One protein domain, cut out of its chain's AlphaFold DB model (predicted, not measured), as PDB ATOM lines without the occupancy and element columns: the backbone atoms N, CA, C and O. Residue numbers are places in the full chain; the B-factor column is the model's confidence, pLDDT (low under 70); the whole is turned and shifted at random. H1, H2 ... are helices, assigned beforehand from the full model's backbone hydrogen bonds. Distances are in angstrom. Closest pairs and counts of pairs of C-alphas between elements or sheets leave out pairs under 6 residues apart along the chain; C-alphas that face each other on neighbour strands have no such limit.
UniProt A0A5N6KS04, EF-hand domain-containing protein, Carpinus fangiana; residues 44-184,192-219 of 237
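Overview. This is residues 44 to 184 and 192 to 219 of the 237 residues of the protein "EF-hand domain-containing protein" of Carpinus fangiana (UniProt A0A5N6KS04). Look first for one long helix, H8, set at the side of a body of seven shorter helices and two long unnamed links; it packs on H7 near its beginning, and residues 204 to 219 stick out free as an arm. In the body, H4, H5, H6 and H3 pack one on the next as one group, short pairings tie residues 83 to 84 to 140 to 141, and H1 packs crosswise on H2. The printed part has 169 residues with eight named helices, H1 to H8 in chain order, and no named strand: the class is all helix. The whole is compact, with a radius of gyration of the C-alphas of 17.7 A, and spans 55 by 41 by 31 A.

Arrangement. Start at H8, residues 194 to 217, which with residues 195 to 199 alone touches H7, residues 169 to 181, at a shallow tilt of 26 degrees, opposite ways; the closest C-alphas, of Tyr 173 and His 199, are 7.2 A apart. With residues 175 to 176 alone, H7 only just touches H2, residues 53 to 62, with 3 pairs of C-alphas within 8 A, the closest being Glu 61 and Val 175 at 7.4 A; they are about perpendicular at 89 degrees. Next look for H1, residues 44 to 50: H1 and H2 touch at a steep tilt of 54 degrees, opposite ways, with the C-alphas of Leu 47 and Ala 56 closest at 5.1 A. H2 and H3, residues 69 to 75, are near each other. H3 touches H6, residues 142 to 152, opposite ways at a shallow tilt of 33 degrees, only just short of steep; the C-alphas of Ala 69 and Thr 146 are closest at 5.3 A. H5, residues 118 to 132, touches H6 with residues 131 to 132 alone, about perpendicular at 75 degrees, with C-alphas 132 and 145 closest at 5.6 A. H4, residues 86 to 92, touches H5, about perpendicular at 85 degrees, C-alphas 86 and 125 closest at 6.8 A. The packing is mostly crossed, but only just, with 2 of 6 pairs at a shallow tilt. Every O i to N i+4 pair is within hydrogen-bond range in H1 to H6 and H8, and 7 of 9 in H7.

Along the chain. Find C-alpha 44 at (5.712, -50.241, 22.376), where H1 begins. H5 is 21.1 A long, H7 16.9 A. H8 runs 34.8 A from C-alpha 194 at (-14.469, -54.263, 21.159) to C-alpha 217 at (-30.804, -33.853, -1.813).

Size, cuts and confidence. The C-alphas farthest apart, of Gly 151 and Leu 219, are 59.9 A apart. Residues 185 to 191 are not printed; C-alphas 184 and 192 are 15.8 A apart across the cut. The links H4 to H5 and H6 to H7 are long. The model's pLDDT is under 70 at residues 97 to 107, 166 to 171 and 175 to 176.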
ATOM      1  N   GLU A  44       4.979 -50.250  21.106       88.62
ATOM      2  CA  GLU A  44       5.712 -50.241  22.376       88.62
ATOM      3  C   GLU A  44       6.916 -51.186  22.360       88.62
ATOM      4  O   GLU A  44       7.969 -50.852  22.904       88.62
ATOM      5  N   GLU A  45       6.786 -52.360  21.740       89.44
ATOM      6  CA  GLU A  45       7.885 -53.316  21.605       89.44
ATOM      7  C   GLU A  45       8.983 -52.779  20.684       89.44
ATOM      8  O   GLU A  45      10.174 -52.902  21.001       89.44
ATOM      9  N   VAL A  46       8.603 -52.157  19.560       89.81
ATOM     10  CA  VAL A  46       9.560 -51.526  18.646       89.81
ATOM     11  C   VAL A  46      10.229 -50.345  19.339       89.81
ATOM     12  O   VAL A  46      11.456 -50.341  19.443       89.81
ATOM     13  N   LEU A  47       9.453 -49.419  19.908       92.19
ATOM     14  CA  LEU A  47       9.942 -48.233  20.609       92.19
ATOM     15  C   LEU A  47      10.885 -48.591  21.765       92.19
ATOM     16  O   LEU A  47      11.943 -47.979  21.906       92.19
ATOM     17  N   ALA A  48      10.560 -49.609  22.568       91.75
ATOM     18  CA  ALA A  48      11.429 -50.068  23.653       91.75
ATOM     19  C   ALA A  48      12.784 -50.588  23.142       91.75
ATOM     20  O   ALA A  48      13.795 -50.478  23.840       91.75
ATOM     21  N   SER A  49      12.815 -51.155  21.934       91.88
ATOM     22  CA  SER A  49      14.034 -51.695  21.329       91.88
ATOM     23  C   SER A  49      14.864 -50.646  20.579       91.88
ATOM     24  O   SER A  49      16.095 -50.690  20.644       91.88
ATOM     25  N   THR A  50      14.218 -49.695  19.899       90.94
ATOM     26  CA  THR A  50      14.876 -48.691  19.049       90.94
ATOM     27  C   THR A  50      15.195 -47.409  19.805       90.94
ATOM     28  O   THR A  50      16.183 -46.752  19.485       90.94
ATOM     29  N   GLN A  51      14.384 -47.063  20.813       92.94
ATOM     30  CA  GLN A  51      14.362 -45.745  21.461       92.94
ATOM     31  C   GLN A  51      14.216 -44.588  20.455       92.94
ATOM     32  O   GLN A  51      14.645 -43.466  20.723       92.94
ATOM     33  N   ASP A  52      13.615 -44.865  19.298       93.25
ATOM     34  CA  ASP A  52      13.406 -43.919  18.209       93.25
ATOM     35  C   ASP A  52      11.936 -43.997  17.795       93.25
ATOM     36  O   ASP A  52      11.484 -45.013  17.256       93.25
ATOM     37  N   TRP A  53      11.199 -42.925  18.100       94.88
ATOM     38  CA  TRP A  53       9.777 -42.811  17.786       94.88
ATOM     39  C   TRP A  53       9.539 -42.916  16.289       94.88
ATOM     40  O   TRP A  53       8.610 -43.589  15.877       94.88
ATOM     41  N   THR A  54      10.400 -42.316  15.471       94.31
ATOM     42  CA  THR A  54      10.240 -42.333  14.024       94.31
ATOM     43  C   THR A  54      10.415 -43.743  13.466       94.31
ATOM     44  O   THR A  54       9.658 -44.156  12.596       94.31
ATOM     45  N   VAL A  55      11.372 -44.518  13.984       94.12
ATOM     46  CA  VAL A  55      11.511 -45.930  13.590       94.12
ATOM     47  C   VAL A  55      10.316 -46.753  14.063       94.12
ATOM     48  O   VAL A  55       9.823 -47.587  13.313       94.12
ATOM     49  N   ALA A  56       9.847 -46.521  15.291       92.62
ATOM     50  CA  ALA A  56       8.683 -47.221  15.819       92.62
ATOM     51  C   ALA A  56       7.412 -46.907  15.018       92.62
ATOM     52  O   ALA A  56       6.725 -47.838  14.628       92.62
ATOM     53  N   HIS A  57       7.179 -45.632  14.699       91.44
ATOM     54  CA  HIS A  57       6.099 -45.150  13.839       91.44
ATOM     55  C   HIS A  57       6.156 -45.792  12.452       91.44
ATOM     56  O   HIS A  57       5.182 -46.359  11.982       91.44
ATOM     57  N   MET A  58       7.311 -45.743  11.784       91.38
ATOM     58  CA  MET A  58       7.442 -46.300  10.435       91.38
ATOM     59  C   MET A  58       7.258 -47.817  10.401       91.38
ATOM     60  O   MET A  58       6.741 -48.352   9.427       91.38
ATOM     61  N   GLU A  59       7.652 -48.523  11.454       89.50
ATOM     62  CA  GLU A  59       7.408 -49.958  11.518       89.50
ATOM     63  C   GLU A  59       5.949 -50.283  11.837       89.50
ATOM     64  O   GLU A  59       5.401 -51.182  11.210       89.50
ATOM     65  N   SER A  60       5.320 -49.575  12.782       81.88
ATOM     66  CA  SER A  60       3.955 -49.889  13.218       81.88
ATOM     67  C   SER A  60       2.875 -49.373  12.272       81.88
ATOM     68  O   SER A  60       1.871 -50.044  12.109       81.88
ATOM     69  N   GLU A  61       3.071 -48.204  11.660       80.69
ATOM     70  CA  GLU A  61       2.077 -47.559  10.787       80.69
ATOM     71  C   GLU A  61       2.293 -47.888   9.305       80.69
ATOM     72  O   GLU A  61       1.343 -47.898   8.526       80.69
ATOM     73  N   HIS A  62       3.547 -48.131   8.893       84.69
ATOM     74  CA  HIS A  62       3.900 -48.341   7.477       84.69
ATOM     75  C   HIS A  62       4.464 -49.713   7.154       84.69
ATOM     76  O   HIS A  62       4.644 -50.019   5.976       84.69
ATOM     77  N   HIS A  63       4.820 -50.517   8.159       84.81
ATOM     78  CA  HIS A  63       5.591 -51.746   7.960       84.81
ATOM     79  C   HIS A  63       6.923 -51.509   7.213       84.81
ATOM     80  O   HIS A  63       7.377 -52.339   6.415       84.81
ATOM     81  N   ILE A  64       7.569 -50.357   7.455       87.88
ATOM     82  CA  ILE A  64       8.837 -49.956   6.828       87.88
ATOM     83  C   ILE A  64       9.959 -49.861   7.874       87.88
ATOM     84  O   ILE A  64      10.116 -48.868   8.581       87.88
ATOM     85  N   GLN A  65      10.858 -50.850   7.857       89.19
ATOM     86  CA  GLN A  65      12.037 -50.896   8.743       89.19
ATOM     87  C   GLN A  65      13.207 -50.028   8.275       89.19
ATOM     88  O   GLN A  65      14.110 -49.710   9.047       89.19
ATOM     89  N   THR A  66      13.280 -49.739   6.975       92.44
ATOM     90  CA  THR A  66      14.416 -49.043   6.359       92.44
ATOM     91  C   THR A  66      13.902 -47.911   5.491       92.44
ATOM     92  O   THR A  66      13.291 -48.143   4.453       92.44
ATOM     93  N   PHE A  67      14.190 -46.690   5.913       95.19
ATOM     94  CA  PHE A  67      13.785 -45.461   5.249       95.19
ATOM     95  C   PHE A  67      14.832 -44.375   5.517       95.19
ATOM     96  O   PHE A  67      15.680 -44.506   6.403       95.19
ATOM     97  N   ASP A  68      14.776 -43.301   4.739       96.19
ATOM     98  CA  ASP A  68      15.546 -42.083   4.969       96.19
ATOM     99  C   ASP A  68      14.617 -40.898   5.271       96.19
ATOM    100  O   ASP A  68      13.391 -40.998   5.183       96.19
ATOM    101  N   ALA A  69      15.211 -39.760   5.630       96.62
ATOM    102  CA  ALA A  69      14.482 -38.534   5.932       96.62
ATOM    103  C   ALA A  69      13.583 -38.074   4.767       96.62
ATOM    104  O   ALA A  69      12.482 -37.578   4.989       96.62
ATOM    105  N   SER A  70      14.013 -38.278   3.516       96.31
ATOM    106  CA  SER A  70      13.230 -37.912   2.330       96.31
ATOM    107  C   SER A  70      12.006 -38.807   2.140       96.31
ATOM    108  O   SER A  70      10.950 -38.325   1.725       96.31
ATOM    109  N   THR A  71      12.142 -40.101   2.418       95.62
ATOM    110  CA  THR A  71      11.047 -41.073   2.378       95.62
ATOM    111  C   THR A  71      10.049 -40.752   3.478       95.62
ATOM    112  O   THR A  71       8.860 -40.648   3.201       95.62
ATOM    113  N   PHE A  72      10.546 -40.501   4.693       95.75
ATOM    114  CA  PHE A  72       9.716 -40.091   5.820       95.75
ATOM    115  C   PHE A  72       8.926 -38.821   5.488       95.75
ATOM    116  O   PHE A  72       7.706 -38.825   5.597       95.75
ATOM    117  N   PHE A  73       9.598 -37.781   4.978       96.62
ATOM    118  CA  PHE A  73       8.942 -36.552   4.529       96.62
ATOM    119  C   PHE A  73       7.813 -36.836   3.532       96.62
ATOM    120  O   PHE A  73       6.677 -36.434   3.746       96.62
ATOM    121  N   SER A  74       8.127 -37.562   2.457       94.81
ATOM    122  CA  SER A  74       7.199 -37.744   1.333       94.81
ATOM    123  C   SER A  74       5.987 -38.601   1.689       94.81
ATOM    124  O   SER A  74       4.960 -38.469   1.040       94.81
ATOM    125  N   LEU A  75       6.098 -39.478   2.690       92.56
ATOM    126  CA  LEU A  75       4.952 -40.252   3.160       92.56
ATOM    127  C   LEU A  75       3.951 -39.386   3.930       92.56
ATOM    128  O   LEU A  75       2.761 -39.648   3.828       92.56
ATOM    129  N   HIS A  76       4.403 -38.363   4.664       93.38
ATOM    130  CA  HIS A  76       3.525 -37.535   5.508       93.38
ATOM    131  C   HIS A  76       3.311 -36.114   4.965       93.38
ATOM    132  O   HIS A  76       2.851 -35.236   5.685       93.38
ATOM    133  N   ASP A  77       3.680 -35.894   3.707       93.06
ATOM    134  CA  ASP A  77       3.235 -34.772   2.879       93.06
ATOM    135  C   ASP A  77       1.875 -35.187   2.288       93.06
ATOM    136  O   ASP A  77       1.790 -35.783   1.208       93.06
ATOM    137  N   TYR A  78       0.824 -35.040   3.099       87.12
ATOM    138  CA  TYR A  78      -0.466 -35.705   2.900       87.12
ATOM    139  C   TYR A  78      -1.225 -35.145   1.701       87.12
ATOM    140  O   TYR A  78      -2.005 -35.875   1.081       87.12
ATOM    141  N   ASP A  79      -1.022 -33.871   1.372       90.31
ATOM    142  CA  ASP A  79      -1.589 -33.248   0.178       90.31
ATOM    143  C   ASP A  79      -0.592 -33.136  -0.993       90.31
ATOM    144  O   ASP A  79      -0.986 -32.774  -2.109       90.31
ATOM    145  N   SER A  80       0.651 -33.586  -0.779       93.50
ATOM    146  CA  SER A  80       1.716 -33.659  -1.781       93.50
ATOM    147  C   SER A  80       2.114 -32.296  -2.354       93.50
ATOM    148  O   SER A  80       2.496 -32.203  -3.532       93.50
ATOM    149  N   ASP A  81       2.016 -31.233  -1.556       96.69
ATOM    150  CA  ASP A  81       2.392 -29.878  -1.953       96.69
ATOM    151  C   ASP A  81       3.889 -29.570  -1.736       96.69
ATOM    152  O   ASP A  81       4.425 -28.597  -2.289       96.69
ATOM    153  N   GLY A  82       4.604 -30.468  -1.049       97.31
ATOM    154  CA  GLY A  82       6.043 -30.397  -0.836       97.31
ATOM    155  C   GLY A  82       6.468 -29.664   0.433       97.31
ATOM    156  O   GLY A  82       7.679 -29.467   0.614       97.31
ATOM    157  N   VAL A  83       5.534 -29.290   1.305       97.81
ATOM    158  CA  VAL A  83       5.805 -28.781   2.651       97.81
ATOM    159  C   VAL A  83       5.006 -29.566   3.686       97.81
ATOM    160  O   VAL A  83       4.073 -30.271   3.356       97.81
ATOM    161  N   TRP A  84       5.414 -29.495   4.950       97.06
ATOM    162  CA  TRP A  84       4.575 -29.909   6.065       97.06
ATOM    163  C   TRP A  84       3.998 -28.682   6.742       97.06
ATOM    164  O   TRP A  84       4.730 -27.880   7.336       97.06
ATOM    165  N   GLU A  85       2.682 -28.565   6.692       95.94
ATOM    166  CA  GLU A  85       1.927 -27.574   7.436       95.94
ATOM    167  C   GLU A  85       1.730 -28.000   8.906       95.94
ATOM    168  O   GLU A  85       1.870 -29.177   9.261       95.94
ATOM    169  N   PRO A  86       1.356 -27.072   9.812       95.00
ATOM    170  CA  PRO A  86       1.051 -27.412  11.202       95.00
ATOM    171  C   PRO A  86       0.054 -28.564  11.368       95.00
ATOM    172  O   PRO A  86       0.175 -29.347  12.308       95.00
ATOM    173  N   GLU A  87      -0.916 -28.664  10.461       90.19
ATOM    174  CA  GLU A  87      -1.914 -29.731  10.434       90.19
ATOM    175  C   GLU A  87      -1.265 -31.105  10.209       90.19
ATOM    176  O   GLU A  87      -1.553 -32.054  10.934       90.19
ATOM    177  N   GLU A  88      -0.342 -31.205   9.254       90.81
ATOM    178  CA  GLU A  88       0.336 -32.445   8.866       90.81
ATOM    179  C   GLU A  88       1.366 -32.881   9.908       90.81
ATOM    180  O   GLU A  88       1.491 -34.070  10.213       90.81
ATOM    181  N   ILE A  89       2.029 -31.915  10.555       93.50
ATOM    182  CA  ILE A  89       2.893 -32.161  11.717       93.50
ATOM    183  C   ILE A  89       2.085 -32.807  12.850       93.50
ATOM    184  O   ILE A  89       2.524 -33.785  13.463       93.50
ATOM    185  N   LEU A  90       0.901 -32.260  13.142       91.31
ATOM    186  CA  LEU A  90       0.001 -32.796  14.159       91.31
ATOM    187  C   LEU A  90      -0.569 -34.155  13.731       91.31
ATOM    188  O   LEU A  90      -0.573 -35.083  14.537       91.31
ATOM    189  N   ARG A  91      -0.995 -34.301  12.473       87.62
ATOM    190  CA  ARG A  91      -1.527 -35.551  11.913       87.62
ATOM    191  C   ARG A  91      -0.532 -36.699  12.009       87.62
ATOM    192  O   ARG A  91      -0.906 -37.743  12.523       87.62
ATOM    193  N   THR A  92       0.727 -36.461  11.648       90.19
ATOM    194  CA  THR A  92       1.838 -37.417  11.808       90.19
ATOM    195  C   THR A  92       1.919 -37.969  13.236       90.19
ATOM    196  O   THR A  92       2.221 -39.139  13.451       90.19
ATOM    197  N   HIS A  93       1.593 -37.138  14.231       90.25
ATOM    198  CA  HIS A  93       1.565 -37.505  15.647       90.25
ATOM    199  C   HIS A  93       0.184 -37.954  16.140       90.25
ATOM    200  O   HIS A  93      -0.028 -37.971  17.347       90.25
ATOM    201  N   GLY A  94      -0.752 -38.283  15.249       84.81
ATOM    202  CA  GLY A  94      -2.099 -38.756  15.578       84.81
ATOM    203  C   GLY A  94      -3.070 -37.684  16.064       84.81
ATOM    204  O   GLY A  94      -4.090 -38.000  16.667       84.81
ATOM    205  N   LEU A  95      -2.764 -36.403  15.837       84.75
ATOM    206  CA  LEU A  95      -3.508 -35.262  16.383       84.75
ATOM    207  C   LEU A  95      -4.405 -34.551  15.353       84.75
ATOM    208  O   LEU A  95      -4.857 -33.437  15.632       84.75
ATOM    209  N   ALA A  96      -4.677 -35.170  14.200       71.12
ATOM    210  CA  ALA A  96      -5.516 -34.590  13.149       71.12
ATOM    211  C   ALA A  96      -6.963 -34.334  13.616       71.12
ATOM    212  O   ALA A  96      -7.510 -35.101  14.419       71.12
ATOM    213  N   PRO A  97      -7.624 -33.279  13.111       55.62
ATOM    214  CA  PRO A  97      -9.034 -33.062  13.384       55.62
ATOM    215  C   PRO A  97      -9.873 -34.170  12.750       55.62
ATOM    216  O   PRO A  97      -9.733 -34.487  11.574       55.62
ATOM    217  N   GLY A  98     -10.766 -34.745  13.551       52.19
ATOM    218  CA  GLY A  98     -11.578 -35.891  13.147       52.19
ATOM    219  C   GLY A  98     -11.016 -37.235  13.595       52.19
ATOM    220  O   GLY A  98     -11.794 -38.176  13.617       52.19
ATOM    221  N   SER A  99      -9.753 -37.306  14.049       51.44
ATOM    222  CA  SER A  99      -9.224 -38.508  14.703       51.44
ATOM    223  C   SER A  99     -10.097 -38.826  15.913       51.44
ATOM    224  O   SER A  99     -10.170 -38.073  16.896       51.44
ATOM    225  N   THR A 100     -10.860 -39.901  15.792       47.06
ATOM    226  CA  THR A 100     -11.703 -40.399  16.858       47.06
ATOM    227  C   THR A 100     -10.799 -41.172  17.811       47.06
ATOM    228  O   THR A 100     -10.265 -42.225  17.478       47.06
ATOM    229  N   ASN A 101     -10.607 -40.651  19.025       46.97
ATOM    230  CA  ASN A 101      -9.957 -41.419  20.087       46.97
ATOM    231  C   ASN A 101     -10.740 -42.730  20.290       46.97
ATOM    232  O   ASN A 101     -11.795 -42.725  20.928       46.97
ATOM    233  N   GLY A 102     -10.234 -43.833  19.736       43.59
ATOM    234  CA  GLY A 102     -10.728 -45.182  19.990       43.59
ATOM    235  C   GLY A 102     -11.903 -45.680  19.143       43.59
ATOM    236  O   GLY A 102     -12.623 -46.547  19.634       43.59
ATOM    237  N   VAL A 103     -12.130 -45.181  17.919       41.19
ATOM    238  CA  VAL A 103     -13.117 -45.806  17.001       41.19
ATOM    239  C   VAL A 103     -12.462 -46.576  15.842       41.19
ATOM    240  O   VAL A 103     -13.087 -47.503  15.338       41.19
ATOM    241  N   GLY A 104     -11.198 -46.291  15.500       41.00
ATOM    242  CA  GLY A 104     -10.441 -47.016  14.461       41.00
ATOM    243  C   GLY A 104      -9.041 -47.508  14.860       41.00
ATOM    244  O   GLY A 104      -8.373 -48.131  14.055       41.00
ATOM    245  N   GLY A 105      -8.572 -47.258  16.086       48.28
ATOM    246  CA  GLY A 105      -7.211 -47.612  16.516       48.28
ATOM    247  C   GLY A 105      -6.676 -46.647  17.579       48.28
ATOM    248  O   GLY A 105      -7.404 -45.734  17.998       48.28
ATOM    249  N   PRO A 106      -5.432 -46.825  18.065       51.16
ATOM    250  CA  PRO A 106      -4.822 -45.909  19.016       51.16
ATOM    251  C   PRO A 106      -4.354 -44.635  18.296       51.16
ATOM    252  O   PRO A 106      -3.161 -44.394  18.139       51.16
ATOM    253  N   GLY A 107      -5.307 -43.780  17.909       61.62
ATOM    254  CA  GLY A 107      -5.020 -42.371  17.645       61.62
ATOM    255  C   GLY A 107      -4.370 -41.710  18.869       61.62
ATOM    256  O   GLY A 107      -4.303 -42.291  19.958       61.62
ATOM    257  N   ALA A 108      -3.880 -40.479  18.725       73.44
ATOM    258  CA  ALA A 108      -3.094 -39.883  19.795       73.44
ATOM    259  C   ALA A 108      -3.917 -39.603  21.055       73.44
ATOM    260  O   ALA A 108      -4.783 -38.722  21.085       73.44
ATOM    261  N   ALA A 109      -3.568 -40.288  22.136       76.88
ATOM    262  CA  ALA A 109      -4.213 -40.152  23.430       76.88
ATOM    263  C   ALA A 109      -3.172 -40.057  24.541       76.88
ATOM    264  O   ALA A 109      -2.038 -40.515  24.428       76.88
ATOM    265  N   MET A 110      -3.561 -39.451  25.654       81.88
ATOM    266  CA  MET A 110      -2.773 -39.526  26.874       81.88
ATOM    267  C   MET A 110      -2.716 -40.985  27.379       81.88
ATOM    268  O   MET A 110      -3.615 -41.766  27.076       81.88
ATOM    269  N   PRO A 111      -1.710 -41.382  28.187       79.44
ATOM    270  CA  PRO A 111      -1.598 -42.762  28.688       79.44
ATOM    271  C   PRO A 111      -2.794 -43.260  29.518       79.44
ATOM    272  O   PRO A 111      -2.932 -44.459  29.744       79.44
ATOM    273  N   ASP A 112      -3.625 -42.348  30.022       79.31
ATOM    274  CA  ASP A 112      -4.878 -42.635  30.725       79.31
ATOM    275  C   ASP A 112      -6.096 -42.745  29.785       79.31
ATOM    276  O   ASP A 112      -7.209 -42.969  30.259       79.31
ATOM    277  N   GLY A 113      -5.890 -42.627  28.470       74.81
ATOM    278  CA  GLY A 113      -6.920 -42.679  27.433       74.81
ATOM    279  C   GLY A 113      -7.618 -41.343  27.172       74.81
ATOM    280  O   GLY A 113      -8.494 -41.274  26.312       74.81
ATOM    281  N   GLU A 114      -7.253 -40.275  27.887       79.00
ATOM    282  CA  GLU A 114      -7.870 -38.963  27.696       79.00
ATOM    283  C   GLU A 114      -7.368 -38.270  26.414       79.00
ATOM    284  O   GLU A 114      -6.221 -38.465  25.993       79.00
ATOM    285  N   PRO A 115      -8.185 -37.400  25.789       81.31
ATOM    286  CA  PRO A 115      -7.751 -36.617  24.639       81.31
ATOM    287  C   PRO A 115      -6.528 -35.752  24.957       81.31
ATOM    288  O   PRO A 115      -6.463 -35.112  26.006       81.31
ATOM    289  N   VAL A 116      -5.592 -35.649  24.010       84.56
ATOM    290  CA  VAL A 116      -4.420 -34.775  24.165       84.56
ATOM    291  C   VAL A 116      -4.861 -33.301  24.265       84.56
ATOM    292  O   VAL A 116      -5.459 -32.791  23.306       84.56
ATOM    293  N   PRO A 117      -4.562 -32.598  25.379       88.69
ATOM    294  CA  PRO A 117      -4.941 -31.197  25.584       88.69
ATOM    295  C   PRO A 117      -4.304 -30.232  24.576       88.69
ATOM    296  O   PRO A 117      -3.190 -30.464  24.105       88.69
ATOM    297  N   GLN A 118      -4.980 -29.116  24.274       87.38
ATOM    298  CA  GLN A 118      -4.525 -28.156  23.256       87.38
ATOM    299  C   GLN A 118      -3.136 -27.572  23.549       87.38
ATOM    300  O   GLN A 118      -2.316 -27.474  22.647       87.38
ATOM    301  N   ASP A 119      -2.834 -27.236  24.803       92.44
ATOM    302  CA  ASP A 119      -1.521 -26.721  25.203       92.44
ATOM    303  C   ASP A 119      -0.390 -27.727  24.938       92.44
ATOM    304  O   ASP A 119       0.727 -27.337  24.596       92.44
ATOM    305  N   ARG A 120      -0.683 -29.029  25.032       92.38
ATOM    306  CA  ARG A 120       0.261 -30.096  24.686       92.38
ATOM    307  C   ARG A 120       0.430 -30.254  23.175       92.38
ATOM    308  O   ARG A 120       1.555 -30.476  22.735       92.38
ATOM    309  N   ARG A 121      -0.642 -30.079  22.392       92.44
ATOM    310  CA  ARG A 121      -0.576 -30.016  20.917       92.44
ATOM    311  C   ARG A 121       0.280 -28.834  20.462       92.44
ATOM    312  O   ARG A 121       1.184 -29.004  19.651       92.44
ATOM    313  N   ASP A 122       0.060 -27.663  21.057       94.62
ATOM    314  CA  ASP A 122       0.828 -26.450  20.770       94.62
ATOM    315  C   ASP A 122       2.307 -26.621  21.151       94.62
ATOM    316  O   ASP A 122       3.198 -26.198  20.415       94.62
ATOM    317  N   ALA A 123       2.595 -27.252  22.295       96.44
ATOM    318  CA  ALA A 123       3.964 -27.540  22.721       96.44
ATOM    319  C   ALA A 123       4.684 -28.496  21.757       96.44
ATOM    320  O   ALA A 123       5.852 -28.263  21.446       96.44
ATOM    321  N   LEU A 124       3.988 -29.530  21.274       95.31
ATOM    322  CA  LEU A 124       4.499 -30.464  20.274       95.31
ATOM    323  C   LEU A 124       4.834 -29.746  18.970       95.31
ATOM    324  O   LEU A 124       5.967 -29.827  18.500       95.31
ATOM    325  N   LEU A 125       3.879 -28.983  18.437       96.12
ATOM    326  CA  LEU A 125       4.067 -28.222  17.206       96.12
ATOM    327  C   LEU A 125       5.263 -27.267  17.318       96.12
ATOM    328  O   LEU A 125       6.116 -27.227  16.436       96.12
ATOM    329  N   ASN A 126       5.353 -26.518  18.419       97.56
ATOM    330  CA  ASN A 126       6.431 -25.555  18.622       97.56
ATOM    331  C   ASN A 126       7.808 -26.220  18.780       97.56
ATOM    332  O   ASN A 126       8.790 -25.664  18.294       97.56
ATOM    333  N   ASP A 127       7.907 -27.377  19.444       97.44
ATOM    334  CA  ASP A 127       9.175 -28.114  19.564       97.44
ATOM    335  C   ASP A 127       9.657 -28.620  18.199       97.44
ATOM    336  O   ASP A 127      10.840 -28.500  17.889       97.44
ATOM    337  N   ILE A 128       8.745 -29.122  17.362       97.19
ATOM    338  CA  ILE A 128       9.080 -29.601  16.016       97.19
ATOM    339  C   ILE A 128       9.503 -28.430  15.127       97.19
ATOM    340  O   ILE A 128      10.597 -28.460  14.563       97.19
ATOM    341  N   LEU A 129       8.710 -27.357  15.060       98.19
ATOM    342  CA  LEU A 129       9.079 -26.170  14.285       98.19
ATOM    343  C   LEU A 129      10.439 -25.615  14.738       98.19
ATOM    344  O   LEU A 129      11.310 -25.380  13.911       98.19
ATOM    345  N   ALA A 130      10.702 -25.526  16.045       97.38
ATOM    346  CA  ALA A 130      11.987 -25.033  16.551       97.38
ATOM    347  C   ALA A 130      13.211 -25.870  16.120       97.38
ATOM    348  O   ALA A 130      14.334 -25.361  16.127       97.38
ATOM    349  N   ARG A 131      13.021 -27.151  15.784       96.25
ATOM    350  CA  ARG A 131      14.097 -28.066  15.366       96.25
ATOM    351  C   ARG A 131      14.277 -28.118  13.858       96.25
ATOM    352  O   ARG A 131      15.409 -28.279  13.396       96.25
ATOM    353  N   PHE A 132      13.176 -28.036  13.119       97.88
ATOM    354  CA  PHE A 132      13.129 -28.364  11.698       97.88
ATOM    355  C   PHE A 132      12.886 -27.136  10.814       97.88
ATOM    356  O   PHE A 132      13.588 -27.008   9.817       97.88
ATOM    357  N   ASP A 133      12.014 -26.202  11.205       98.06
ATOM    358  CA  ASP A 133      11.713 -24.970  10.456       98.06
ATOM    359  C   ASP A 133      12.870 -23.963  10.609       98.06
ATOM    360  O   ASP A 133      12.985 -23.211  11.582       98.06
ATOM    361  N   ALA A 134      13.799 -23.993   9.654       97.00
ATOM    362  CA  ALA A 134      15.011 -23.185   9.710       97.00
ATOM    363  C   ALA A 134      14.743 -21.721   9.342       97.00
ATOM    364  O   ALA A 134      15.494 -20.826   9.755       97.00
ATOM    365  N   ASN A 135      13.709 -21.476   8.538       97.62
ATOM    366  CA  ASN A 135      13.418 -20.169   7.974       97.62
ATOM    367  C   ASN A 135      12.345 -19.385   8.777       97.62
ATOM    368  O   ASN A 135      12.290 -18.157   8.671       97.62
ATOM    369  N   ASN A 136      11.643 -20.051   9.699       97.69
ATOM    370  CA  ASN A 136      10.571 -19.555  10.569       97.69
ATOM    371  C   ASN A 136       9.279 -19.145   9.833       97.69
ATOM    372  O   ASN A 136       8.602 -18.202  10.263       97.69
ATOM    373  N   ASP A 137       8.927 -19.817   8.736       97.94
ATOM    374  CA  ASP A 137       7.661 -19.616   8.012       97.94
ATOM    375  C   ASP A 137       6.506 -20.477   8.551       97.94
ATOM    376  O   ASP A 137       5.362 -20.298   8.126       97.94
ATOM    377  N   ARG A 138       6.775 -21.296   9.579       97.69
ATOM    378  CA  ARG A 138       5.858 -22.256  10.213       97.69
ATOM    379  C   ARG A 138       5.508 -23.457   9.338       97.69
ATOM    380  O   ARG A 138       4.534 -24.146   9.649       97.69
ATOM    381  N   MET A 139       6.283 -23.701   8.295       98.19
ATOM    382  CA  MET A 139       6.217 -24.888   7.462       98.19
ATOM    383  C   MET A 139       7.558 -25.616   7.547       98.19
ATOM    384  O   MET A 139       8.561 -25.070   8.004       98.19
ATOM    385  N   ILE A 140       7.579 -26.889   7.166       98.56
ATOM    386  CA  ILE A 140       8.828 -27.645   7.059       98.56
ATOM    387  C   ILE A 140       8.933 -28.166   5.640       98.56
ATOM    388  O   ILE A 140       8.120 -28.967   5.203       98.56
ATOM    389  N   THR A 141       9.955 -27.739   4.917       98.62
ATOM    390  CA  THR A 141      10.270 -28.297   3.600       98.62
ATOM    391  C   THR A 141      11.028 -29.618   3.738       98.62
ATOM    392  O   THR A 141      11.683 -29.899   4.750       98.62
ATOM    393  N   ARG A 142      11.027 -30.429   2.677       98.19
ATOM    394  CA  ARG A 142      11.861 -31.640   2.602       98.19
ATOM    395  C   ARG A 142      13.338 -31.339   2.843       98.19
ATOM    396  O   ARG A 142      14.025 -32.098   3.526       98.19
ATOM    397  N   GLU A 143      13.843 -30.241   2.289       98.25
ATOM    398  CA  GLU A 143      15.221 -29.789   2.472       98.25
ATOM    399  C   GLU A 143      15.518 -29.448   3.937       98.25
ATOM    400  O   GLU A 143      16.563 -29.834   4.459       98.25
ATOM    401  N   GLU A 144      14.602 -28.768   4.621       98.44
ATOM    402  CA  GLU A 144      14.735 -28.451   6.045       98.44
ATOM    403  C   GLU A 144      14.723 -29.706   6.918       98.44
ATOM    404  O   GLU A 144      15.604 -29.868   7.773       98.44
ATOM    405  N   LEU A 145      13.789 -30.628   6.655       98.19
ATOM    406  CA  LEU A 145      13.691 -31.891   7.382       98.19
ATOM    407  C   LEU A 145      14.961 -32.726   7.203       98.19
ATOM    408  O   LEU A 145      15.586 -33.125   8.187       98.19
ATOM    409  N   THR A 146      15.394 -32.939   5.960       97.75
ATOM    410  CA  THR A 146      16.612 -33.706   5.645       97.75
ATOM    411  C   THR A 146      17.870 -33.043   6.210       97.75
ATOM    412  O   THR A 146      18.709 -33.718   6.808       97.75
ATOM    413  N   GLN A 147      18.001 -31.716   6.128       97.69
ATOM    414  CA  GLN A 147      19.146 -31.007   6.702       97.69
ATOM    415  C   GLN A 147      19.192 -31.116   8.231       97.69
ATOM    416  O   GLN A 147      20.276 -31.255   8.807       97.69
ATOM    417  N   ALA A 148      18.047 -31.039   8.907       97.31
ATOM    418  CA  ALA A 148      17.968 -31.246  10.348       97.31
ATOM    419  C   ALA A 148      18.331 -32.687  10.722       97.31
ATOM    420  O   ALA A 148      19.161 -32.927  11.601       97.31
ATOM    421  N   TRP A 149      17.755 -33.646  10.011       96.69
ATOM    422  CA  TRP A 149      17.860 -35.058  10.325       96.69
ATOM    423  C   TRP A 149      19.246 -35.633  10.048       96.69
ATOM    424  O   TRP A 149      19.851 -36.253  10.928       96.69
ATOM    425  N   ASP A 150      19.761 -35.419   8.840       95.75
ATOM    426  CA  ASP A 150      21.032 -35.984   8.386       95.75
ATOM    427  C   ASP A 150      22.207 -35.074   8.748       95.75
ATOM    428  O   ASP A 150      23.300 -35.545   9.063       95.75
ATOM    429  N   GLY A 151      21.987 -33.756   8.726       94.94
ATOM    430  CA  GLY A 151      23.025 -32.764   8.994       94.94
ATOM    431  C   GLY A 151      23.219 -32.448  10.477       94.94
ATOM    432  O   GLY A 151      24.353 -32.216  10.899       94.94
ATOM    433  N   ARG A 152      22.140 -32.423  11.272       95.31
ATOM    434  CA  ARG A 152      22.193 -32.111  12.715       95.31
ATOM    435  C   ARG A 152      21.900 -33.311  13.615       95.31
ATOM    436  O   ARG A 152      22.170 -33.230  14.810       95.31
ATOM    437  N   GLY A 153      21.415 -34.421  13.060       94.38
ATOM    438  CA  GLY A 153      21.031 -35.595  13.843       94.38
ATOM    439  C   GLY A 153      19.713 -35.418  14.601       94.38
ATOM    440  O   GLY A 153      19.474 -36.154  15.554       94.38
ATOM    441  N   GLU A 154      18.876 -34.448  14.217       95.00
ATOM    442  CA  GLU A 154      17.553 -34.261  14.826       95.00
ATOM    443  C   GLU A 154      16.627 -35.436  14.472       95.00
ATOM    444  O   GLU A 154      16.720 -36.028  13.395       95.00
ATOM    445  N   ARG A 155      15.720 -35.783  15.383       90.75
ATOM    446  CA  ARG A 155      14.668 -36.793  15.193       90.75
ATOM    447  C   ARG A 155      13.377 -36.278  15.808       90.75
ATOM    448  O   ARG A 155      13.423 -35.421  16.694       90.75
ATOM    449  N   LEU A 156      12.242 -36.810  15.365       94.00
ATOM    450  CA  LEU A 156      10.987 -36.569  16.065       94.00
ATOM    451  C   LEU A 156      11.019 -37.291  17.415       94.00
ATOM    452  O   LEU A 156      11.494 -38.420  17.542       94.00
ATOM    453  N   LYS A 157      10.572 -36.587  18.449       92.62
ATOM    454  CA  LYS A 157      10.594 -37.064  19.827       92.62
ATOM    455  C   LYS A 157       9.319 -37.854  20.118       92.62
ATOM    456  O   LYS A 157       8.239 -37.416  19.751       92.62
ATOM    457  N   ASP A 158       9.434 -38.919  20.907       93.00
ATOM    458  CA  ASP A 158       8.265 -39.530  21.541       93.00
ATOM    459  C   ASP A 158       7.607 -38.568  22.556       93.00
ATOM    460  O   ASP A 158       8.215 -38.142  23.549       93.00
ATOM    461  N   TRP A 159       6.342 -38.226  22.314       93.06
ATOM    462  CA  TRP A 159       5.525 -37.394  23.202       93.06
ATOM    463  C   TRP A 159       4.706 -38.197  24.219       93.06
ATOM    464  O   TRP A 159       4.017 -37.593  25.055       93.06
ATOM    465  N   GLY A 160       4.815 -39.527  24.188       90.44
ATOM    466  CA  GLY A 160       4.082 -40.452  25.047       90.44
ATOM    467  C   GLY A 160       2.584 -40.433  24.767       90.44
ATOM    468  O   GLY A 160       1.799 -40.534  25.708       90.44
ATOM    469  N   ILE A 161       2.216 -40.196  23.507       87.12
ATOM    470  CA  ILE A 161       0.823 -40.102  23.051       87.12
ATOM    471  C   ILE A 161       0.440 -41.207  22.061       87.12
ATOM    472  O   ILE A 161      -0.676 -41.197  21.562       87.12
ATOM    473  N   GLY A 162       1.350 -42.149  21.795       87.00
ATOM    474  CA  GLY A 162       1.120 -43.274  20.893       87.00
ATOM    475  C   GLY A 162       1.944 -43.214  19.603       87.00
ATOM    476  O   GLY A 162       2.871 -42.396  19.490       87.00
ATOM    477  N   PRO A 163       1.630 -44.107  18.652       85.69
ATOM    478  CA  PRO A 163       2.418 -44.291  17.444       85.69
ATOM    479  C   PRO A 163       2.267 -43.154  16.440       85.69
ATOM    480  O   PRO A 163       3.214 -42.881  15.715       85.69
ATOM    481  N   GLY A 164       1.142 -42.443  16.432       83.19
ATOM    482  CA  GLY A 164       0.816 -41.461  15.402       83.19
ATOM    483  C   GLY A 164      -0.456 -41.868  14.672       83.19
ATOM    484  O   GLY A 164      -1.277 -42.568  15.252       83.19
ATOM    485  N   HIS A 165      -0.644 -41.370  13.451       76.50
ATOM    486  CA  HIS A 165      -1.756 -41.767  12.582       76.50
ATOM    487  C   HIS A 165      -1.403 -41.460  11.133       76.50
ATOM    488  O   HIS A 165      -0.858 -40.387  10.843       76.50
ATOM    489  N   HIS A 166      -1.750 -42.353  10.213       63.12
ATOM    490  CA  HIS A 166      -1.509 -42.144   8.784       63.12
ATOM    491  C   HIS A 166      -2.783 -42.091   7.957       63.12
ATOM    492  O   HIS A 166      -2.874 -41.297   7.016       63.12
ATOM    493  N   GLY A 167      -3.782 -42.877   8.346       61.78
ATOM    494  CA  GLY A 167      -4.962 -43.161   7.548       61.78
ATOM    495  C   GLY A 167      -6.144 -42.225   7.761       61.78
ATOM    496  O   GLY A 167      -6.011 -41.100   8.248       61.78
ATOM    497  N   ASP A 168      -7.302 -42.687   7.307       64.56
ATOM    498  CA  ASP A 168      -8.611 -42.397   7.887       64.56
ATOM    499  C   ASP A 168      -9.007 -43.553   8.832       64.56
ATOM    500  O   ASP A 168      -8.294 -44.551   8.932       64.56
ATOM    501  N   ASP A 169     -10.142 -43.426   9.524       65.06
ATOM    502  CA  ASP A 169     -10.613 -44.416  10.506       65.06
ATOM    503  C   ASP A 169     -10.786 -45.844   9.916       65.06
ATOM    504  O   ASP A 169     -10.761 -46.815  10.675       65.06
ATOM    505  N   GLU A 170     -10.941 -45.984   8.589       68.25
ATOM    506  CA  GLU A 170     -11.003 -47.273   7.870       68.25
ATOM    507  C   GLU A 170      -9.617 -47.914   7.758       68.25
ATOM    508  O   GLU A 170      -9.423 -49.072   8.122       68.25
ATOM    509  N   TRP A 171      -8.636 -47.150   7.275       68.81
ATOM    510  CA  TRP A 171      -7.273 -47.639   7.096       68.81
ATOM    511  C   TRP A 171      -6.610 -48.030   8.420       68.81
ATOM    512  O   TRP A 171      -5.900 -49.030   8.489       68.81
ATOM    513  N   GLU A 172      -6.855 -47.266   9.483       70.06
ATOM    514  CA  GLU A 172      -6.321 -47.587  10.810       70.06
ATOM    515  C   GLU A 172      -6.903 -48.884  11.368       70.06
ATOM    516  O   GLU A 172      -6.169 -49.686  11.946       70.06
ATOM    517  N   TYR A 173      -8.201 -49.123  11.159       73.94
ATOM    518  CA  TYR A 173      -8.828 -50.374  11.567       73.94
ATOM    519  C   TYR A 173      -8.206 -51.553  10.816       73.94
ATOM    520  O   TYR A 173      -7.851 -52.553  11.447       73.94
ATOM    521  N   GLU A 174      -8.009 -51.413   9.504       71.62
ATOM    522  CA  GLU A 174      -7.400 -52.449   8.668       71.62
ATOM    523  C   GLU A 174      -5.970 -52.776   9.133       71.62
ATOM    524  O   GLU A 174      -5.655 -53.923   9.444       71.62
ATOM    525  N   VAL A 175      -5.105 -51.765   9.248       68.31
ATOM    526  CA  VAL A 175      -3.673 -51.971   9.512       68.31
ATOM    527  C   VAL A 175      -3.383 -52.319  10.976       68.31
ATOM    528  O   VAL A 175      -2.555 -53.187  11.248       68.31
ATOM    529  N   HIS A 176      -4.056 -51.692  11.948       68.25
ATOM    530  CA  HIS A 176      -3.705 -51.872  13.368       68.25
ATOM    531  C   HIS A 176      -4.462 -52.979  14.069       68.25
ATOM    532  O   HIS A 176      -3.936 -53.606  14.999       68.25
ATOM    533  N   HIS A 177      -5.712 -53.190  13.672       76.19
ATOM    534  CA  HIS A 177      -6.585 -54.140  14.341       76.19
ATOM    535  C   HIS A 177      -6.815 -55.377  13.483       76.19
ATOM    536  O   HIS A 177      -6.534 -56.487  13.943       76.19
ATOM    537  N   PHE A 178      -7.258 -55.198  12.239       79.69
ATOM    538  CA  PHE A 178      -7.591 -56.310  11.361       79.69
ATOM    539  C   PHE A 178      -6.364 -57.158  11.041       79.69
ATOM    540  O   PHE A 178      -6.352 -58.319  11.427       79.69
ATOM    541  N   GLU A 179      -5.284 -56.603  10.488       77.94
ATOM    542  CA  GLU A 179      -4.059 -57.372  10.188       77.94
ATOM    543  C   GLU A 179      -3.443 -58.062  11.420       77.94
ATOM    544  O   GLU A 179      -2.719 -59.057  11.307       77.94
ATOM    545  N   ARG A 180      -3.705 -57.534  12.620       74.69
ATOM    546  CA  ARG A 180      -3.155 -58.060  13.869       74.69
ATOM    547  C   ARG A 180      -3.953 -59.229  14.439       74.69
ATOM    548  O   ARG A 180      -3.355 -60.165  14.976       74.69
ATOM    549  N   PHE A 181      -5.276 -59.121  14.440       79.06
ATOM    550  CA  PHE A 181      -6.165 -60.064  15.125       79.06
ATOM    551  C   PHE A 181      -6.947 -60.958  14.171       79.06
ATOM    552  O   PHE A 181      -7.465 -61.991  14.600       79.06
ATOM    553  N   HIS A 182      -6.982 -60.584  12.898       85.00
ATOM    554  CA  HIS A 182      -7.728 -61.230  11.839       85.00
ATOM    555  C   HIS A 182      -6.806 -61.538  10.651       85.00
ATOM    556  O   HIS A 182      -5.727 -60.969  10.496       85.00
ATOM    557  N   ASP A 183      -7.198 -62.504   9.827       85.38
ATOM    558  CA  ASP A 183      -6.485 -62.867   8.607       85.38
ATOM    559  C   ASP A 183      -7.465 -63.173   7.464       85.38
ATOM    560  O   ASP A 183      -8.680 -63.042   7.601       85.38
ATOM    561  N   GLU A 184      -6.944 -63.586   6.308       81.31
ATOM    562  CA  GLU A 184      -7.750 -63.889   5.116       81.31
ATOM    563  C   GLU A 184      -8.810 -64.995   5.316       81.31
ATOM    564  O   GLU A 184      -9.698 -65.160   4.478       81.31
ATOM    565  N   THR A 192     -15.461 -59.716  16.517       86.75
ATOM    566  CA  THR A 192     -16.175 -59.478  17.781       86.75
ATOM    567  C   THR A 192     -15.343 -58.769  18.844       86.75
ATOM    568  O   THR A 192     -15.815 -58.596  19.975       86.75
ATOM    569  N   HIS A 193     -14.125 -58.337  18.516       83.25
ATOM    570  CA  HIS A 193     -13.341 -57.511  19.423       83.25
ATOM    571  C   HIS A 193     -14.066 -56.181  19.676       83.25
ATOM    572  O   HIS A 193     -14.817 -55.701  18.821       83.25
ATOM    573  N   PRO A 194     -13.887 -55.569  20.860       80.50
ATOM    574  CA  PRO A 194     -14.469 -54.263  21.159       80.50
ATOM    575  C   PRO A 194     -14.204 -53.210  20.072       80.50
ATOM    576  O   PRO A 194     -15.092 -52.406  19.785       80.50
ATOM    577  N   GLU A 195     -13.022 -53.250  19.462       71.19
ATOM    578  CA  GLU A 195     -12.583 -52.396  18.361       71.19
ATOM    579  C   GLU A 195     -13.340 -52.703  17.054       71.19
ATOM    580  O   GLU A 195     -13.857 -51.766  16.451       71.19
ATOM    581  N   ASP A 196     -13.535 -53.983  16.690       81.69
ATOM    582  CA  ASP A 196     -14.385 -54.409  15.553       81.69
ATOM    583  C   ASP A 196     -15.798 -53.813  15.680       81.69
ATOM    584  O   ASP A 196     -16.337 -53.174  14.775       81.69
ATOM    585  N   ILE A 197     -16.398 -53.968  16.863       82.50
ATOM    586  CA  ILE A 197     -17.759 -53.497  17.147       82.50
ATOM    587  C   ILE A 197     -17.838 -51.966  17.078       82.50
ATOM    588  O   ILE A 197     -18.839 -51.414  16.607       82.50
ATOM    589  N   ALA A 198     -16.823 -51.268  17.591       78.12
ATOM    590  CA  ALA A 198     -16.773 -49.811  17.575       78.12
ATOM    591  C   ALA A 198     -16.655 -49.271  16.144       78.12
ATOM    592  O   ALA A 198     -17.423 -48.374  15.781       78.12
ATOM    593  N   HIS A 199     -15.767 -49.865  15.344       81.00
ATOM    594  CA  HIS A 199     -15.555 -49.527  13.945       81.00
ATOM    595  C   HIS A 199     -16.845 -49.723  13.121       81.00
ATOM    596  O   HIS A 199     -17.347 -48.772  12.519       81.00
ATOM    597  N   PHE A 200     -17.509 -50.885  13.204       84.62
ATOM    598  CA  PHE A 200     -18.767 -51.101  12.467       84.62
ATOM    599  C   PHE A 200     -19.894 -50.169  12.901       84.62
ATOM    600  O   PHE A 200     -20.621 -49.625  12.070       84.62
ATOM    601  N   LYS A 201     -20.024 -49.910  14.206       85.44
ATOM    602  CA  LYS A 201     -21.020 -48.961  14.716       85.44
ATOM    603  C   LYS A 201     -20.800 -47.545  14.171       85.44
ATOM    604  O   LYS A 201     -21.762 -46.783  14.027       85.44
ATOM    605  N   HIS A 202     -19.552 -47.172  13.903       76.88
ATOM    606  CA  HIS A 202     -19.222 -45.903  13.271       76.88
ATOM    607  C   HIS A 202     -19.684 -45.859  11.816       76.88
ATOM    608  O   HIS A 202     -20.384 -44.916  11.441       76.88
ATOM    609  N   HIS A 203     -19.405 -46.912  11.046       83.19
ATOM    610  CA  HIS A 203     -19.900 -47.058   9.675       83.19
ATOM    611  C   HIS A 203     -21.427 -46.996   9.612       83.19
ATOM    612  O   HIS A 203     -21.973 -46.204   8.846       83.19
ATOM    613  N   GLU A 204     -22.129 -47.695  10.506       86.50
ATOM    614  CA  GLU A 204     -23.592 -47.621  10.596       86.50
ATOM    615  C   GLU A 204     -24.109 -46.194  10.860       86.50
ATOM    616  O   GLU A 204     -25.206 -45.826  10.432       86.50
ATOM    617  N   GLU A 205     -23.385 -45.367  11.625       83.31
ATOM    618  CA  GLU A 205     -23.762 -43.964  11.833       83.31
ATOM    619  C   GLU A 205     -23.476 -43.108  10.599       83.31
ATOM    620  O   GLU A 205     -24.324 -42.284  10.242       83.31
ATOM    621  N   MET A 206     -22.335 -43.310   9.939       73.81
ATOM    622  CA  MET A 206     -21.983 -42.610   8.703       73.81
ATOM    623  C   MET A 206     -22.968 -42.923   7.577       73.81
ATOM    624  O   MET A 206     -23.484 -41.999   6.952       73.81
ATOM    625  N   GLU A 207     -23.312 -44.192   7.371       81.81
ATOM    626  CA  GLU A 207     -24.323 -44.612   6.398       81.81
ATOM    627  C   GLU A 207     -25.674 -43.964   6.706       81.81
ATOM    628  O   GLU A 207     -26.266 -43.308   5.848       81.81
ATOM    629  N   ARG A 208     -26.128 -44.009   7.969       87.12
ATOM    630  CA  ARG A 208     -27.365 -43.326   8.380       87.12
ATOM    631  C   ARG A 208     -27.302 -41.814   8.150       87.12
ATOM    632  O   ARG A 208     -28.344 -41.189   7.947       87.12
ATOM    633  N   GLN A 209     -26.136 -41.181   8.257       83.06
ATOM    634  CA  GLN A 209     -25.957 -39.758   7.943       83.06
ATOM    635  C   GLN A 209     -26.037 -39.494   6.441       83.06
ATOM    636  O   GLN A 209     -26.722 -38.552   6.036       83.06
ATOM    637  N   GLN A 210     -25.395 -40.335   5.633       82.56
ATOM    638  CA  GLN A 210     -25.433 -40.260   4.177       82.56
ATOM    639  C   GLN A 210     -26.856 -40.457   3.655       82.56
ATOM    640  O   GLN A 210     -27.336 -39.614   2.904       82.56
ATOM    641  N   GLU A 211     -27.595 -41.456   4.142       88.06
ATOM    642  CA  GLU A 211     -29.008 -41.661   3.793       88.06
ATOM    643  C   GLU A 211     -29.857 -40.414   4.092       88.06
ATOM    644  O   GLU A 211     -30.621 -39.946   3.242       88.06
ATOM    645  N   ARG A 212     -29.681 -39.806   5.278       87.50
ATOM    646  CA  ARG A 212     -30.363 -38.550   5.649       87.50
ATOM    647  C   ARG A 212     -29.997 -37.388   4.728       87.50
ATOM    648  O   ARG A 212     -30.823 -36.491   4.528       87.50
ATOM    649  N   GLN A 213     -28.766 -37.344   4.228       81.12
ATOM    650  CA  GLN A 213     -28.316 -36.323   3.288       81.12
ATOM    651  C   GLN A 213     -28.908 -36.571   1.895       81.12
ATOM    652  O   GLN A 213     -29.487 -35.657   1.314       81.12
ATOM    653  N   GLU A 214     -28.883 -37.808   1.401       85.88
ATOM    654  CA  GLU A 214     -29.481 -38.186   0.118       85.88
ATOM    655  C   GLU A 214     -30.991 -37.931   0.074       85.88
ATOM    656  O   GLU A 214     -31.532 -37.486  -0.941       85.88
ATOM    657  N   GLU A 215     -31.704 -38.204   1.170       87.00
ATOM    658  CA  GLU A 215     -33.118 -37.850   1.303       87.00
ATOM    659  C   GLU A 215     -33.342 -36.342   1.182       87.00
ATOM    660  O   GLU A 215     -34.298 -35.911   0.533       87.00
ATOM    661  N   GLN A 216     -32.450 -35.532   1.758       79.56
ATOM    662  CA  GLN A 216     -32.508 -34.077   1.639       79.56
ATOM    663  C   GLN A 216     -32.167 -33.600   0.225       79.56
ATOM    664  O   GLN A 216     -32.843 -32.703  -0.275       79.56
ATOM    665  N   ASP A 217     -31.205 -34.220  -0.451       79.31
ATOM    666  CA  ASP A 217     -30.804 -33.853  -1.813       79.31
ATOM    667  C   ASP A 217     -31.885 -34.195  -2.852       79.31
ATOM    668  O   ASP A 217     -32.046 -33.497  -3.859       79.31
ATOM    669  N   LYS A 218     -32.710 -35.220  -2.585       81.69
ATOM    670  CA  LYS A 218     -33.918 -35.523  -3.376       81.69
ATOM    671  C   LYS A 218     -34.962 -34.399  -3.292       81.69
ATOM    672  O   LYS A 218     -35.787 -34.254  -4.202       81.69
ATOM    673  N   LEU A 219     -34.942 -33.573  -2.241       76.88
ATOM    674  CA  LEU A 219     -35.836 -32.424  -2.106       76.88
ATOM    675  C   LEU A 219     -35.321 -31.258  -2.959       76.88
ATOM    676  O   LEU A 219     -34.469 -30.476  -2.553       76.88
TER     677      LEU A 219